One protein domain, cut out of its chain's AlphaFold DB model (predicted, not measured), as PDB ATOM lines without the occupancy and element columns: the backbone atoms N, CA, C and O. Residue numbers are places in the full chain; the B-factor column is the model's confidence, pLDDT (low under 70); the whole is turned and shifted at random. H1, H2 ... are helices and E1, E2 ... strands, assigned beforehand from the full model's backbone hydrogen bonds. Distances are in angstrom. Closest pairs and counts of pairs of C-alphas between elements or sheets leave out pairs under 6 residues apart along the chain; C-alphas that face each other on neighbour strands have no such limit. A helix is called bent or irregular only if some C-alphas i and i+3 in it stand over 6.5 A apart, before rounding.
ATOM      1  N   LYS A   7     145.924 163.715 143.244       89.75
ATOM      2  CA  LYS A   7     146.143 165.089 143.706       89.75
ATOM      3  C   LYS A   7     147.629 165.440 143.629       89.75
ATOM      4  O   LYS A   7     147.963 166.464 143.044       89.75
ATOM      5  N   GLU A   8     148.498 164.554 144.099       89.44
ATOM      6  CA  GLU A   8     149.955 164.655 144.009       89.44
ATOM      7  C   GLU A   8     150.393 164.727 142.538       89.44
ATOM      8  O   GLU A   8     151.133 165.628 142.148       89.44
ATOM      9  N   LEU A   9     149.835 163.875 141.667       88.00
ATOM     10  CA  LEU A   9     150.089 163.951 140.225       88.00
ATOM     11  C   LEU A   9     149.646 165.295 139.625       88.00
ATOM     12  O   LEU A   9     150.354 165.870 138.796       88.00
ATOM     13  N   LYS A  10     148.480 165.809 140.035       88.06
ATOM     14  CA  LYS A  10     147.993 167.121 139.592       88.06
ATOM     15  C   LYS A  10     148.948 168.227 140.031       88.06
ATOM     16  O   LYS A  10     149.253 169.089 139.216       88.06
ATOM     17  N   GLU A  11     149.423 168.208 141.270       87.62
ATOM     18  CA  GLU A  11     150.366 169.202 141.789       87.62
ATOM     19  C   GLU A  11     151.692 169.167 141.023       87.62
ATOM     20  O   GLU A  11     152.126 170.210 140.539       87.62
ATOM     21  N   ILE A  12     152.251 167.976 140.778       87.25
ATOM     22  CA  ILE A  12     153.452 167.784 139.944       87.25
ATOM     23  C   ILE A  12     153.236 168.359 138.538       87.25
ATOM     24  O   ILE A  12     154.069 169.100 138.009       87.25
ATOM     25  N   ILE A  13     152.088 168.056 137.924       85.88
ATOM     26  CA  ILE A  13     151.729 168.587 136.609       85.88
ATOM     27  C   ILE A  13     151.497 170.097 136.663       85.88
ATOM     28  O   ILE A  13     151.641 170.727 135.631       85.88
ATOM     29  N   GLN A  14     151.141 170.725 137.778       83.44
ATOM     30  CA  GLN A  14     150.933 172.180 137.831       83.44
ATOM     31  C   GLN A  14     152.236 172.950 138.079       83.44
ATOM     32  O   GLN A  14     152.412 174.026 137.507       83.44
ATOM     33  N   SER A  15     153.143 172.410 138.895       85.00
ATOM     34  CA  SER A  15     154.363 173.095 139.338       85.00
ATOM     35  C   SER A  15     155.621 172.742 138.536       85.00
ATOM     36  O   SER A  15     156.612 173.454 138.646       85.00
ATOM     37  N   GLY A  16     155.604 171.679 137.721       83.44
ATOM     38  CA  GLY A  16     156.796 171.165 137.037       83.44
ATOM     39  C   GLY A  16     156.918 171.472 135.536       83.44
ATOM     40  O   GLY A  16     155.932 171.636 134.801       83.44
ATOM     41  N   HIS A  17     158.164 171.449 135.046       82.94
ATOM     42  CA  HIS A  17     158.467 171.276 133.624       82.94
ATOM     43  C   HIS A  17     158.186 169.830 133.209       82.94
ATOM     44  O   HIS A  17     158.694 168.895 133.823       82.94
ATOM     45  N   ILE A  18     157.405 169.637 132.147       83.62
ATOM     46  CA  ILE A  18     157.070 168.296 131.664       83.62
ATOM     47  C   ILE A  18     157.953 167.965 130.470       83.62
ATOM     48  O   ILE A  18     157.969 168.685 129.474       83.62
ATOM     49  N   SER A  19     158.666 166.848 130.577       82.88
ATOM     50  CA  SER A  19     159.390 166.237 129.466       82.88
ATOM     51  C   SER A  19     158.860 164.826 129.252       82.88
ATOM     52  O   SER A  19     158.889 164.006 130.164       82.88
ATOM     53  N   LEU A  20     158.357 164.556 128.054       83.00
ATOM     54  CA  LEU A  20     157.769 163.283 127.663       83.00
ATOM     55  C   LEU A  20     158.703 162.576 126.696       83.00
ATOM     56  O   LEU A  20     159.220 163.194 125.767       83.00
ATOM     57  N   LEU A  21     158.878 161.275 126.894       82.69
ATOM     58  CA  LEU A  21     159.483 160.385 125.916       82.69
ATOM     59  C   LEU A  21     158.383 159.483 125.363       82.69
ATOM     60  O   LEU A  21     157.786 158.713 126.111       82.69
ATOM     61  N   ILE A  22     158.104 159.592 124.066       77.88
ATOM     62  CA  ILE A  22     157.102 158.766 123.398       77.88
ATOM     63  C   ILE A  22     157.766 157.726 122.495       77.88
ATOM     64  O   ILE A  22     158.603 158.038 121.646       77.88
ATOM     65  N   GLY A  23     157.388 156.467 122.702       75.50
ATOM     66  CA  GLY A  23     157.836 155.337 121.892       75.50
ATOM     67  C   GLY A  23     156.927 155.066 120.692       75.50
ATOM     68  O   GLY A  23     156.137 155.908 120.263       75.50
ATOM     69  N   SER A  24     157.002 153.839 120.176       75.94
ATOM     70  CA  SER A  24     156.213 153.341 119.038       75.94
ATOM     71  C   SER A  24     154.724 153.138 119.315       75.94
ATOM     72  O   SER A  24     153.969 152.962 118.364       75.94
ATOM     73  N   GLY A  25     154.278 153.209 120.574       78.75
ATOM     74  CA  GLY A  25     152.890 152.927 120.961       78.75
ATOM     75  C   GLY A  25     151.844 153.712 120.162       78.75
ATOM     76  O   GLY A  25     150.881 153.133 119.669       78.75
ATOM     77  N   CYS A  26     152.064 155.011 119.935       75.50
ATOM     78  CA  CYS A  26     151.142 155.844 119.151       75.50
ATOM     79  C   CYS A  26     151.084 155.463 117.657       75.50
ATOM     80  O   CYS A  26     150.106 155.792 116.987       75.50
ATOM     81  N   SER A  27     152.105 154.764 117.148       79.62
ATOM     82  CA  SER A  27     152.233 154.338 115.749       79.62
ATOM     83  C   SER A  27     151.744 152.915 115.464       79.62
ATOM     84  O   SER A  27     151.658 152.558 114.290       79.62
ATOM     85  N   LEU A  28     151.408 152.120 116.489       82.81
ATOM     86  CA  LEU A  28     151.200 150.664 116.381       82.81
ATOM     87  C   LEU A  28     150.185 150.221 115.322       82.81
ATOM     88  O   LEU A  28     150.356 149.165 114.723       82.81
ATOM     89  N   ASN A  29     149.156 151.029 115.064       82.19
ATOM     90  CA  ASN A  29     148.139 150.719 114.058       82.19
ATOM     91  C   ASN A  29     148.731 150.625 112.637       82.19
ATOM     92  O   ASN A  29     148.246 149.857 111.815       82.19
ATOM     93  N   TYR A  30     149.796 151.379 112.342       79.88
ATOM     94  CA  TYR A  30     150.363 151.492 110.992       79.88
ATOM     95  C   TYR A  30     151.842 151.077 110.891       79.88
ATOM     96  O   TYR A  30     152.255 150.496 109.883       79.88
ATOM     97  N   ILE A  31     152.643 151.341 111.928       80.75
ATOM     98  CA  ILE A  31     154.040 150.905 112.038       80.75
ATOM     99  C   ILE A  31     154.144 149.946 113.217       80.75
ATOM    100  O   ILE A  31     153.921 150.335 114.364       80.75
ATOM    101  N   SER A  32     154.526 148.703 112.936       79.38
ATOM    102  CA  SER A  32     154.808 147.719 113.974       79.38
ATOM    103  C   SER A  32     156.047 148.098 114.788       79.38
ATOM    104  O   SER A  32     156.953 148.792 114.321       79.38
ATOM    105  N   THR A  33     156.106 147.610 116.023       80.62
ATOM    106  CA  THR A  33     157.328 147.629 116.830       80.62
ATOM    107  C   THR A  33     158.462 146.878 116.142       80.62
ATOM    108  O   THR A  33     158.225 145.932 115.397       80.62
ATOM    109  N   LEU A  34     159.691 147.297 116.436       76.62
ATOM    110  CA  LEU A  34     160.905 146.661 115.933       76.62
ATOM    111  C   LEU A  34     161.278 145.361 116.668       76.62
ATOM    112  O   LEU A  34     162.150 144.666 116.175       76.62
ATOM    113  N   THR A  35     160.632 145.041 117.798       80.62
ATOM    114  CA  THR A  35     160.811 143.795 118.579       80.62
ATOM    115  C   THR A  35     162.246 143.251 118.560       80.62
ATOM    116  O   THR A  35     163.134 143.868 119.134       80.62
ATOM    117  N   ASP A  36     162.461 142.133 117.879       82.88
ATOM    118  CA  ASP A  36     163.655 141.297 117.788       82.88
ATOM    119  C   ASP A  36     164.570 141.670 116.607       82.88
ATOM    120  O   ASP A  36     165.463 140.909 116.236       82.88
ATOM    121  N   ILE A  37     164.371 142.836 115.977       83.06
ATOM    122  CA  ILE A  37     165.159 143.238 114.804       83.06
ATOM    123  C   ILE A  37     166.659 143.296 115.111       83.06
ATOM    124  O   ILE A  37     167.463 143.009 114.233       83.06
ATOM    125  N   GLU A  38     167.038 143.661 116.337       81.75
ATOM    126  CA  GLU A  38     168.440 143.739 116.755       81.75
ATOM    127  C   GLU A  38     169.073 142.344 116.795       81.75
ATOM    128  O   GLU A  38     170.136 142.131 116.215       81.75
ATOM    129  N   GLU A  39     168.373 141.368 117.376       88.44
ATOM    130  CA  GLU A  39     168.798 139.964 117.403       88.44
ATOM    131  C   GLU A  39     168.892 139.390 115.984       88.44
ATOM    132  O   GLU A  39     169.890 138.769 115.615       88.44
ATOM    133  N   ARG A  40     167.890 139.674 115.143       87.25
ATOM    134  CA  ARG A  40     167.854 139.239 113.740       87.25
ATOM    135  C   ARG A  40     168.917 139.911 112.869       87.25
ATOM    136  O   ARG A  40     169.349 139.326 111.884       87.25
ATOM    137  N   MET A  41     169.346 141.131 113.189       86.56
ATOM    138  CA  MET A  41     170.440 141.795 112.468       86.56
ATOM    139  C   MET A  41     171.821 141.285 112.888       86.56
ATOM    140  O   MET A  41     172.744 141.326 112.074       86.56
ATOM    141  N   ASN A  42     171.956 140.788 114.118       89.06
ATOM    142  CA  ASN A  42     173.205 140.227 114.630       89.06
ATOM    143  C   ASN A  42     173.473 138.792 114.147       89.06
ATOM    144  O   ASN A  42     174.603 138.322 114.243       89.06
ATOM    145  N   ASN A  43     172.469 138.100 113.606       91.56
ATOM    146  CA  ASN A  43     172.626 136.770 113.022       91.56
ATOM    147  C   ASN A  43     172.862 136.862 111.503       91.56
ATOM    148  O   ASN A  43     171.999 137.340 110.768       91.56
ATOM    149  N   GLU A  44     174.003 136.365 111.014       88.38
ATOM    150  CA  GLU A  44     174.366 136.407 109.587       88.38
ATOM    151  C   GLU A  44     173.313 135.776 108.668       88.38
ATOM    152  O   GLU A  44     173.045 136.315 107.595       88.38
ATOM    153  N   ALA A  45     172.655 134.697 109.104       89.38
ATOM    154  CA  ALA A  45     171.660 133.993 108.298       89.38
ATOM    155  C   ALA A  45     170.378 134.813 108.067       89.38
ATOM    156  O   ALA A  45     169.697 134.634 107.059       89.38
ATOM    157  N   THR A  46     170.025 135.713 108.992       88.25
ATOM    158  CA  THR A  46     168.782 136.503 108.935       88.25
ATOM    159  C   THR A  46     169.020 137.994 108.703       88.25
ATOM    160  O   THR A  46     168.061 138.728 108.435       88.25
ATOM    161  N   ARG A  47     170.286 138.434 108.699       88.75
ATOM    162  CA  ARG A  47     170.699 139.839 108.589       88.75
ATOM    163  C   ARG A  47     170.109 140.555 107.382       88.75
ATOM    164  O   ARG A  47     169.552 141.640 107.533       88.75
ATOM    165  N   GLU A  48     170.203 139.975 106.187       88.75
ATOM    166  CA  GLU A  48     169.701 140.631 104.969       88.75
ATOM    167  C   GLU A  48     168.181 140.820 104.987       88.75
ATOM    168  O   GLU A  48     167.662 141.859 104.568       88.75
ATOM    169  N   VAL A  49     167.452 139.823 105.492       88.19
ATOM    170  CA  VAL A  49     165.990 139.880 105.612       88.19
ATOM    171  C   VAL A  49     165.596 140.922 106.658       88.19
ATOM    172  O   VAL A  49     164.740 141.765 106.394       88.19
ATOM    173  N   ALA A  50     166.272 140.926 107.808       85.88
ATOM    174  CA  ALA A  50     166.062 141.906 108.870       85.88
ATOM    175  C   ALA A  50     166.325 143.342 108.388       85.88
ATOM    176  O   ALA A  50     165.521 144.241 108.633       85.88
ATOM    177  N   GLN A  51     167.393 143.565 107.618       86.00
ATOM    178  CA  GLN A  51     167.670 144.871 107.019       86.00
ATOM    179  C   GLN A  51     166.552 145.310 106.067       86.00
ATOM    180  O   GLN A  51     166.084 146.448 106.153       86.00
ATOM    181  N   LYS A  52     166.072 144.419 105.189       86.94
ATOM    182  CA  LYS A  52     164.952 144.723 104.278       86.94
ATOM    183  C   LYS A  52     163.680 145.095 105.043       86.94
ATOM    184  O   LYS A  52     163.030 146.083 104.689       86.94
ATOM    185  N   ASP A  53     163.351 144.363 106.105       84.94
ATOM    186  CA  ASP A  53     162.196 144.653 106.960       84.94
ATOM    187  C   ASP A  53     162.331 146.013 107.658       84.94
ATOM    188  O   ASP A  53     161.400 146.825 107.637       84.94
ATOM    189  N   TYR A  54     163.514 146.316 108.195       83.56
ATOM    190  CA  TYR A  54     163.816 147.607 108.809       83.56
ATOM    191  C   TYR A  54     163.654 148.773 107.819       83.56
ATOM    192  O   TYR A  54     162.954 149.754 108.100       83.56
ATOM    193  N   TYR A  55     164.218 148.656 106.613       82.00
ATOM    194  CA  TYR A  55     164.068 149.676 105.571       82.00
ATOM    195  C   TYR A  55     162.619 149.844 105.110       82.00
ATOM    196  O   TYR A  55     162.184 150.966 104.831       82.00
ATOM    197  N   LYS A  56     161.841 148.758 105.064       82.75
ATOM    198  CA  LYS A  56     160.410 148.813 104.747       82.75
ATOM    199  C   LYS A  56     159.644 149.625 105.790       82.75
ATOM    200  O   LYS A  56     158.804 150.444 105.414       82.75
ATOM    201  N   LEU A  57     159.964 149.467 107.075       78.62
ATOM    202  CA  LEU A  57     159.373 150.258 108.160       78.62
ATOM    203  C   LEU A  57     159.767 151.740 108.074       78.62
ATOM    204  O   LEU A  57     158.901 152.604 108.213       78.62
ATOM    205  N   ILE A  58     161.028 152.053 107.751       76.88
ATOM    206  CA  ILE A  58     161.460 153.439 107.478       76.88
ATOM    207  C   ILE A  58     160.697 154.030 106.286       76.88
ATOM    208  O   ILE A  58     160.311 155.197 106.294       76.88
ATOM    209  N   ARG A  59     160.480 153.254 105.224       76.75
ATOM    210  CA  ARG A  59     159.740 153.736 104.053       76.75
ATOM    211  C   ARG A  59     158.275 153.997 104.393       76.75
ATOM    212  O   ARG A  59     157.755 155.036 103.997       76.75
ATOM    213  N   LYS A  60     157.645 153.115 105.172       75.75
ATOM    214  CA  LYS A  60     156.288 153.327 105.693       75.75
ATOM    215  C   LYS A  60     156.199 154.576 106.563       75.75
ATOM    216  O   LYS A  60     155.263 155.351 106.409       75.75
ATOM    217  N   SER A  61     157.189 154.855 107.412       71.38
ATOM    218  CA  SER A  61     157.155 156.076 108.228       71.38
ATOM    219  C   SER A  61     157.141 157.360 107.393       71.38
ATOM    220  O   SER A  61     156.501 158.333 107.788       71.38
ATOM    221  N   LYS A  62     157.734 157.361 106.190       70.88
ATOM    222  CA  LYS A  62     157.623 158.496 105.255       70.88
ATOM    223  C   LYS A  62     156.199 158.709 104.734       70.88
ATOM    224  O   LYS A  62     155.811 159.857 104.546       70.88
ATOM    225  N   ALA A  63     155.407 157.653 104.551       69.25
ATOM    226  CA  ALA A  63     154.026 157.766 104.076       69.25
ATOM    227  C   ALA A  63     153.075 158.395 105.113       69.25
ATOM    228  O   ALA A  63     152.020 158.917 104.767       69.25
ATOM    229  N   ILE A  64     153.470 158.462 106.385       65.25
ATOM    230  CA  ILE A  64     152.752 159.273 107.379       65.25
ATOM    231  C   ILE A  64     152.873 160.774 107.066       65.25
ATOM    232  O   ILE A  64     151.942 161.532 107.342       65.25
ATOM    233  N   LEU A  65     153.978 161.204 106.447       65.25
ATOM    234  CA  LEU A  65     154.194 162.596 106.036       65.25
ATOM    235  C   LEU A  65     153.418 162.946 104.766       65.25
ATOM    236  O   LEU A  65     152.999 164.084 104.604       65.25
ATOM    237  N   ASN A  66     153.224 161.973 103.877       69.88
ATOM    238  CA  ASN A  66     152.479 162.152 102.642       69.88
ATOM    239  C   ASN A  66     151.576 160.935 102.400       69.88
ATOM    240  O   ASN A  66     152.053 159.868 102.013       69.88
ATOM    241  N   GLU A  67     150.269 161.118 102.617       67.19
ATOM    242  CA  GLU A  67     149.262 160.054 102.482       67.19
ATOM    243  C   GLU A  67     149.162 159.487 101.066       67.19
ATOM    244  O   GLU A  67     148.655 158.379 100.893       67.19
ATOM    245  N   ASP A  68     149.638 160.223 100.064       68.25
ATOM    246  CA  ASP A  68     149.618 159.797  98.665       68.25
ATOM    247  C   ASP A  68     150.745 158.804  98.352       68.25
ATOM    248  O   ASP A  68     150.726 158.140  97.320       68.25
ATOM    249  N   MET A  69     151.702 158.633  99.274       69.38
ATOM    250  CA  MET A  69     152.709 157.571  99.192       69.38
ATOM    251  C   MET A  69     152.163 156.195  99.601       69.38
ATOM    252  O   MET A  69     152.828 155.190  99.346       69.38
ATOM    253  N   GLU A  70     150.980 156.128 100.226       73.06
ATOM    254  CA  GLU A  70     150.333 154.869 100.605       73.06
ATOM    255  C   GLU A  70     149.215 154.516  99.617       73.06
ATOM    256  O   GLU A  70     148.076 154.974  99.727       73.06
ATOM    257  N   ALA A  71     149.544 153.662  98.647       66.00
ATOM    258  CA  ALA A  71     148.610 153.230  97.607       66.00
ATOM    259  C   ALA A  71     147.534 152.255  98.125       66.00
ATOM    260  O   ALA A  71     146.480 152.103  97.509       66.00
ATOM    261  N   ASN A  72     147.773 151.575  99.253       78.69
ATOM    262  CA  ASN A  72     146.844 150.578  99.774       78.69
ATOM    263  C   ASN A  72     145.755 151.226 100.647       78.69
ATOM    264  O   ASN A  72     146.029 151.770 101.717       78.69
ATOM    265  N   ALA A  73     144.490 151.091 100.235       78.06
ATOM    266  CA  ALA A  73     143.339 151.664 100.935       78.06
ATOM    267  C   ALA A  73     143.186 151.187 102.395       78.06
ATOM    268  O   ALA A  73     142.756 151.962 103.251       78.06
ATOM    269  N   SER A  74     143.552 149.936 102.701       82.00
ATOM    270  CA  SER A  74     143.524 149.404 104.071       82.00
ATOM    271  C   SER A  74     144.603 150.059 104.935       82.00
ATOM    272  O   SER A  74     144.320 150.585 106.013       82.00
ATOM    273  N   GLN A  75     145.828 150.150 104.413       80.94
ATOM    274  CA  GLN A  75     146.941 150.788 105.118       80.94
ATOM    275  C   GLN A  75     146.717 152.298 105.291       80.94
ATOM    276  O   GLN A  75     147.056 152.844 106.335       80.94
ATOM    277  N   LYS A  76     146.040 152.962 104.343       81.56
ATOM    278  CA  LYS A  76     145.626 154.368 104.469       81.56
ATOM    279  C   LYS A  76     144.618 154.595 105.606       81.56
ATOM    280  O   LYS A  76     144.651 155.641 106.254       81.56
ATOM    281  N   LYS A  77     143.735 153.631 105.903       84.62
ATOM    282  CA  LYS A  77     142.841 153.707 107.079       84.62
ATOM    283  C   LYS A  77     143.630 153.611 108.384       84.62
ATOM    284  O   LYS A  77     143.417 154.426 109.281       84.62
ATOM    285  N   GLU A  78     144.556 152.663 108.473       85.06
ATOM    286  CA  GLU A  78     145.428 152.513 109.643       85.06
ATOM    287  C   GLU A  78     146.345 153.728 109.841       85.06
ATOM    288  O   GLU A  78     146.514 154.216 110.960       85.06
ATOM    289  N   LEU A  79     146.843 154.304 108.747       83.06
ATOM    290  CA  LEU A  79     147.594 155.553 108.737       83.06
ATOM    291  C   LEU A  79     146.801 156.706 109.366       83.06
ATOM    292  O   LEU A  79     147.304 157.399 110.251       83.06
ATOM    293  N   LYS A  80     145.538 156.879 108.961       82.81
ATOM    294  CA  LYS A  80     144.639 157.893 109.533       82.81
ATOM    295  C   LYS A  80     144.369 157.666 111.021       82.81
ATOM    296  O   LYS A  80     144.306 158.633 111.777       82.81
ATOM    297  N   LYS A  81     144.244 156.411 111.468       85.94
ATOM    298  CA  LYS A  81     144.117 156.097 112.902       85.94
ATOM    299  C   LYS A  81     145.374 156.493 113.672       85.94
ATOM    300  O   LYS A  81     145.266 157.137 114.709       85.94
ATOM    301  N   THR A  82     146.553 156.154 113.156       84.12
ATOM    302  CA  THR A  82     147.839 156.550 113.748       84.12
ATOM    303  C   THR A  82     147.952 158.068 113.871       84.12
ATOM    304  O   THR A  82     148.257 158.578 114.946       84.12
ATOM    305  N   LYS A  83     147.615 158.803 112.808       81.25
ATOM    306  CA  LYS A  83     147.534 160.270 112.809       81.25
ATOM    307  C   LYS A  83     146.606 160.806 113.904       81.25
ATOM    308  O   LYS A  83     147.032 161.592 114.745       81.25
ATOM    309  N   LYS A  84     145.383 160.276 113.980       84.88
ATOM    310  CA  LYS A  84     144.402 160.635 115.014       84.88
ATOM    311  C   LYS A  84     144.901 160.352 116.438       84.88
ATOM    312  O   LYS A  84     144.588 161.113 117.349       84.88
ATOM    313  N   ASN A  85     145.672 159.284 116.649       85.56
ATOM    314  CA  ASN A  85     146.265 158.986 117.956       85.56
ATOM    315  C   ASN A  85     147.288 160.051 118.367       85.56
ATOM    316  O   ASN A  85     147.271 160.495 119.515       85.56
ATOM    317  N   TYR A  86     148.149 160.478 117.435       82.44
ATOM    318  CA  TYR A  86     149.089 161.574 117.674       82.44
ATOM    319  C   TYR A  86     148.358 162.890 117.956       82.44
ATOM    320  O   TYR A  86     148.681 163.555 118.939       82.44
ATOM    321  N   ASP A  87     147.326 163.217 117.176       82.50
ATOM    322  CA  ASP A  87     146.503 164.411 117.394       82.50
ATOM    323  C   ASP A  87     145.827 164.394 118.765       82.50
ATOM    324  O   ASP A  87     145.879 165.376 119.503       82.50
ATOM    325  N   SER A  88     145.230 163.265 119.148       87.31
ATOM    326  CA  SER A  88     144.600 163.092 120.459       87.31
ATOM    327  C   SER A  88     145.600 163.296 121.599       87.31
ATOM    328  O   SER A  88     145.324 164.023 122.552       87.31
ATOM    329  N   PHE A  89     146.799 162.719 121.478       86.12
ATOM    330  CA  PHE A  89     147.858 162.858 122.475       86.12
ATOM    331  C   PHE A  89     148.345 164.307 122.618       86.12
ATOM    332  O   PHE A  89     148.460 164.816 123.734       86.12
ATOM    333  N   LEU A  90     148.615 164.989 121.502       83.31
ATOM    334  CA  LEU A  90     149.071 166.380 121.520       83.31
ATOM    335  C   LEU A  90     147.978 167.321 122.037       83.31
ATOM    336  O   LEU A  90     148.261 168.183 122.869       83.31
ATOM    337  N   ASN A  91     146.728 167.120 121.612       83.62
ATOM    338  CA  ASN A  91     145.588 167.911 122.074       83.62
ATOM    339  C   ASN A  91     145.315 167.711 123.566       83.62
ATOM    340  O   ASN A  91     145.028 168.684 124.260       83.62
ATOM    341  N   PHE A  92     145.466 166.487 124.081       87.69
ATOM    342  CA  PHE A  92     145.372 166.216 125.513       87.69
ATOM    343  C   PHE A  92     146.379 167.062 126.302       87.69
ATOM    344  O   PHE A  92     146.003 167.766 127.240       87.69
ATOM    345  N   TRP A  93     147.652 167.067 125.896       85.62
ATOM    346  CA  TRP A  93     148.669 167.873 126.575       85.62
ATOM    347  C   TRP A  93     148.463 169.376 126.390       85.62
ATOM    348  O   TRP A  93     148.674 170.135 127.337       85.62
ATOM    349  N   ALA A  94     148.005 169.814 125.217       83.38
ATOM    350  CA  ALA A  94     147.655 171.209 124.978       83.38
ATOM    351  C   ALA A  94     146.519 171.678 125.907       83.38
ATOM    352  O   ALA A  94     146.625 172.751 126.508       83.38
ATOM    353  N   ASP A  95     145.475 170.862 126.085       84.25
ATOM    354  CA  ASP A  95     144.363 171.145 126.996       84.25
ATOM    355  C   ASP A  95     144.838 171.197 128.457       84.25
ATOM    356  O   ASP A  95     144.611 172.198 129.142       84.25
ATOM    357  N   ILE A  96     145.601 170.195 128.909       85.25
ATOM    358  CA  ILE A  96     146.178 170.157 130.263       85.25
ATOM    359  C   ILE A  96     147.039 171.395 130.546       85.25
ATOM    360  O   ILE A  96     146.891 172.030 131.594       85.25
ATOM    361  N   LEU A  97     147.911 171.789 129.611       83.06
ATOM    362  CA  LEU A  97     148.728 172.996 129.751       83.06
ATOM    363  C   LEU A  97     147.888 174.271 129.753       83.06
ATOM    364  O   LEU A  97     148.194 175.213 130.492       83.06
ATOM    365  N   SER A  98     146.827 174.328 128.946       81.75
ATOM    366  CA  SER A  98     145.937 175.488 128.901       81.75
ATOM    367  C   SER A  98     145.272 175.723 130.261       81.75
ATOM    368  O   SER A  98     145.283 176.858 130.746       81.75
ATOM    369  N   ARG A  99     144.848 174.637 130.921       83.06
ATOM    370  CA  ARG A  99     144.198 174.606 132.238       83.06
ATOM    371  C   ARG A  99     145.151 174.784 133.417       83.06
ATOM    372  O   ARG A  99     144.684 174.872 134.551       83.06
ATOM    373  N   ARG A 100     146.471 174.841 133.197       81.00
ATOM    374  CA  ARG A 100     147.411 175.193 134.270       81.00
ATOM    375  C   ARG A 100     147.099 176.592 134.794       81.00
ATOM    376  O   ARG A 100     147.199 177.564 134.038       81.00
ATOM    377  N   SER A 101     146.712 176.673 136.064       71.75
ATOM    378  CA  SER A 101     146.411 177.932 136.752       71.75
ATOM    379  C   SER A 101     147.680 178.594 137.282       71.75
ATOM    380  O   SER A 101     147.756 179.817 137.337       71.75
ATOM    381  N   LEU A 102     148.695 177.794 137.628       68.44
ATOM    382  CA  LEU A 102     149.966 178.295 138.133       68.44
ATOM    383  C   LEU A 102     150.816 178.866 136.993       68.44
ATOM    384  O   LEU A 102     151.066 178.215 135.977       68.44
ATOM    385  N   HIS A 103     151.285 180.097 137.191       65.94
ATOM    386  CA  HIS A 103     152.192 180.799 136.280       65.94
ATOM    387  C   HIS A 103     153.670 180.657 136.672       65.94
ATOM    388  O   HIS A 103     154.520 181.297 136.061       65.94
ATOM    389  N   ILE A 104     153.968 179.811 137.666       66.81
ATOM    390  CA  ILE A 104     155.316 179.600 138.220       66.81
ATOM    391  C   ILE A 104     156.278 179.102 137.137       66.81
ATOM    392  O   ILE A 104     157.430 179.515 137.082       66.81
ATOM    393  N   VAL A 105     155.789 178.234 136.251       68.69
ATOM    394  CA  VAL A 105     156.581 177.631 135.183       68.69
ATOM    395  C   VAL A 105     155.946 177.927 133.831       68.69
ATOM    396  O   VAL A 105     154.722 177.971 133.681       68.69
ATOM    397  N   SER A 106     156.787 178.113 132.814       66.75
ATOM    398  CA  SER A 106     156.346 178.270 131.430       66.75
ATOM    399  C   SER A 106     155.421 177.114 131.015       66.75
ATOM    400  O   SER A 106     155.705 175.955 131.328       66.75
ATOM    401  N   LYS A 107     154.333 177.407 130.287       72.25
ATOM    402  CA  LYS A 107     153.345 176.418 129.798       72.25
ATOM    403  C   LYS A 107     153.897 175.574 128.642       72.25
ATOM    404  O   LYS A 107     153.370 175.600 127.538       72.25
ATOM    405  N   GLN A 108     154.978 174.859 128.919       74.81
ATOM    406  CA  GLN A 108     155.828 174.168 127.964       74.81
ATOM    407  C   GLN A 108     155.872 172.672 128.276       74.81
ATOM    408  O   GLN A 108     156.018 172.286 129.437       74.81
ATOM    409  N   VAL A 109     155.765 171.846 127.234       78.62
ATOM    410  CA  VAL A 109     156.036 170.406 127.286       78.62
ATOM    411  C   VAL A 109     157.109 170.109 126.255       78.62
ATOM    412  O   VAL A 109     156.955 170.469 125.090       78.62
ATOM    413  N   ASN A 110     158.166 169.434 126.688       79.50
ATOM    414  CA  ASN A 110     159.193 168.918 125.798       79.50
ATOM    415  C   ASN A 110     158.790 167.504 125.383       79.50
ATOM    416  O   ASN A 110     158.564 166.658 126.245       79.50
ATOM    417  N   ILE A 111     158.720 167.224 124.085       78.88
ATOM    418  CA  ILE A 111     158.402 165.885 123.575       78.88
ATOM    419  C   ILE A 111     159.631 165.337 122.858       78.88
ATOM    420  O   ILE A 111     160.113 165.923 121.892       78.88
ATOM    421  N   ARG A 112     160.128 164.198 123.334       76.19
ATOM    422  CA  ARG A 112     161.164 163.386 122.692       76.19
ATOM    423  C   ARG A 112     160.506 162.138 122.121       76.19
ATOM    424  O   ARG A 112     159.620 161.570 122.755       76.19
ATOM    425  N   ALA A 113     160.934 161.701 120.947       69.88
ATOM    426  CA  ALA A 113     160.423 160.489 120.316       69.88
ATOM    427  C   ALA A 113     161.560 159.670 119.704       69.88
ATOM    428  O   ALA A 113     162.651 160.195 119.495       69.88
ATOM    429  N   CYS A 114     161.317 158.398 119.384       65.94
ATOM    430  CA  CYS A 114     162.275 157.620 118.594       65.94
ATOM    431  C   CYS A 114     162.462 158.230 117.193       65.94
ATOM    432  O   CYS A 114     161.522 158.779 116.621       65.94
ATOM    433  N   ASN A 115     163.654 158.086 116.603       57.72
ATOM    434  CA  ASN A 115     164.039 158.701 115.319       57.72
ATOM    435  C   ASN A 115     163.061 158.430 114.157       57.72
ATOM    436  O   ASN A 115     162.836 159.304 113.321       57.72
ATOM    437  N   LEU A 116     162.425 157.254 114.130       61.38
ATOM    438  CA  LEU A 116     161.383 156.893 113.154       61.38
ATOM    439  C   LEU A 116     160.107 157.749 113.270       61.38
ATOM    440  O   LEU A 116     159.374 157.900 112.298       61.38
ATOM    441  N   ILE A 117     159.858 158.303 114.456       59.00
ATOM    442  CA  ILE A 117     158.635 158.999 114.870       59.00
ATOM    443  C   ILE A 117     158.862 160.514 114.966       59.00
ATOM    444  O   ILE A 117     157.943 161.284 114.706       59.00
ATOM    445  N   ILE A 118     160.087 160.965 115.265       54.03
ATOM    446  CA  ILE A 118     160.465 162.394 115.301       54.03
ATOM    447  C   ILE A 118     160.040 163.117 114.020       54.03
ATOM    448  O   ILE A 118     159.492 164.219 114.072       54.03
ATOM    449  N   ARG A 119     160.233 162.475 112.863       53.50
ATOM    450  CA  ARG A 119     159.881 163.056 111.563       53.50
ATOM    451  C   ARG A 119     158.369 163.282 111.420       53.50
ATOM    452  O   ARG A 119     157.966 164.247 110.782       53.50
ATOM    453  N   LEU A 120     157.555 162.445 112.068       54.41
ATOM    454  CA  LEU A 120     156.089 162.524 112.096       54.41
ATOM    455  C   LEU A 120     155.615 163.720 112.906       54.41
ATOM    456  O   LEU A 120     154.819 164.525 112.433       54.41
ATOM    457  N   ILE A 121     156.155 163.858 114.117       53.75
ATOM    458  CA  ILE A 121     155.808 164.946 115.033       53.75
ATOM    459  C   ILE A 121     156.243 166.287 114.436       53.75
ATOM    460  O   ILE A 121     155.497 167.260 114.514       53.75
ATOM    461  N   SER A 122     157.407 166.339 113.779       50.56
ATOM    462  CA  SER A 122     157.924 167.553 113.138       50.56
ATOM    463  C   SER A 122     156.975 168.140 112.083       50.56
ATOM    464  O   SER A 122     156.918 169.360 111.965       50.56
ATOM    465  N   HIS A 123     156.207 167.321 111.356       46.59
ATOM    466  CA  HIS A 123     155.267 167.814 110.342       46.59
ATOM    467  C   HIS A 123     153.966 168.353 110.956       46.59
ATOM    468  O   HIS A 123     153.505 169.428 110.582       46.59
ATOM    469  N   TYR A 124     153.441 167.685 111.989       45.72
ATOM    470  CA  TYR A 124     152.346 168.220 112.814       45.72
ATOM    471  C   TYR A 124     152.713 169.541 113.506       45.72
ATOM    472  O   TYR A 124     151.856 170.372 113.805       45.72
ATOM    473  N   SER A 125     154.010 169.763 113.701       37.00
ATOM    474  CA  SER A 125     154.578 170.958 114.312       37.00
ATOM    475  C   SER A 125     154.885 172.083 113.314       37.00
ATOM    476  O   SER A 125     155.432 173.102 113.713       37.00
ATOM    477  N   ILE A 126     154.499 171.992 112.035       33.59
ATOM    478  CA  ILE A 126     154.533 173.177 111.147       33.59
ATOM    479  C   ILE A 126     153.533 174.252 111.635       33.59
ATOM    480  O   ILE A 126     153.713 175.437 111.375       33.59
TER     481      ILE A 126
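This is residues 7 to 126 of the 142 residues of an uncharacterized protein of Parcubacteria group bacterium GW2011_GWA2_33_14 (UniProt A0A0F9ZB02). In an elongated model the pair of parallel strands E1 and E2 runs lengthwise in one half, with H1 at its far end, and the long helix H5 also runs lengthwise, from that half on past the midpoint to near the last part of H4. H4, with short H3 folded back on its first part, makes the other half and forms a wide V with H5; H6 packs on the last part of H4, and short H2 on H5. The printed part has 120 residues, in the order H1, E1, H2, H3, H4, H5, E2, H6, mostly helix with one parallel sheet. It is loose, with a radius of gyration of the C-alphas of 17.9 A and spans of 56 by 33 by 23 A.

H1, residues 7 to 15, begins at C-alpha 7 (146.143, 165.089, 143.706). E1 is residues 18 to 22, H2 24 to 27, and H3 37 to 42. H4, residues 47 to 65, is 28.2 A long; H5, residues 73 to 98, is 36.8 A. E2 is residues 109 to 113, and H6, residues 115 to 126, ends at C-alpha 126 (154.533, 173.177, 111.147).

E1 and E2 are parallel at 19 degrees, with N 20 and O 110 2.8 A apart, within hydrogen-bond range; with H2 to H5 between them they form a strand-helix-strand unit, two parallel neighbour strands joined through helices. H1 and H5 are near each other. H2 touches residues 82 to 86 of H5 alone, closest at the C-alphas of Ser 27 and Thr 82, 5.3 A. H3 and H4 form a helical hairpin, closest at C-alphas 41 and 47, 4.4 A. H4 and H5 are close but not clearly touching, at a steep tilt of 63 degrees. H6 touches residues 58 to 65 of H4 alone, closest at C-alphas 120 and 65, 6.3 A, at a shallow tilt of 8 degrees. H6 is only just irregular: C-alphas 116 and 119 are 6.54 A apart. In H1, H3 and H5 every O i to N i+4 pair is within hydrogen-bond range, against 12 of 15 in H4 and 4 of 8 in H6; H2 is too short for such a pair.

The C-alphas farthest apart, of Ala 45 and Ser 101, are 58.1 A apart. The printed part has no cut and no long link. Its mean pLDDT is 77.5, with residues 63 to 69, 71, 102 to 106 and 113 to 126 under 70.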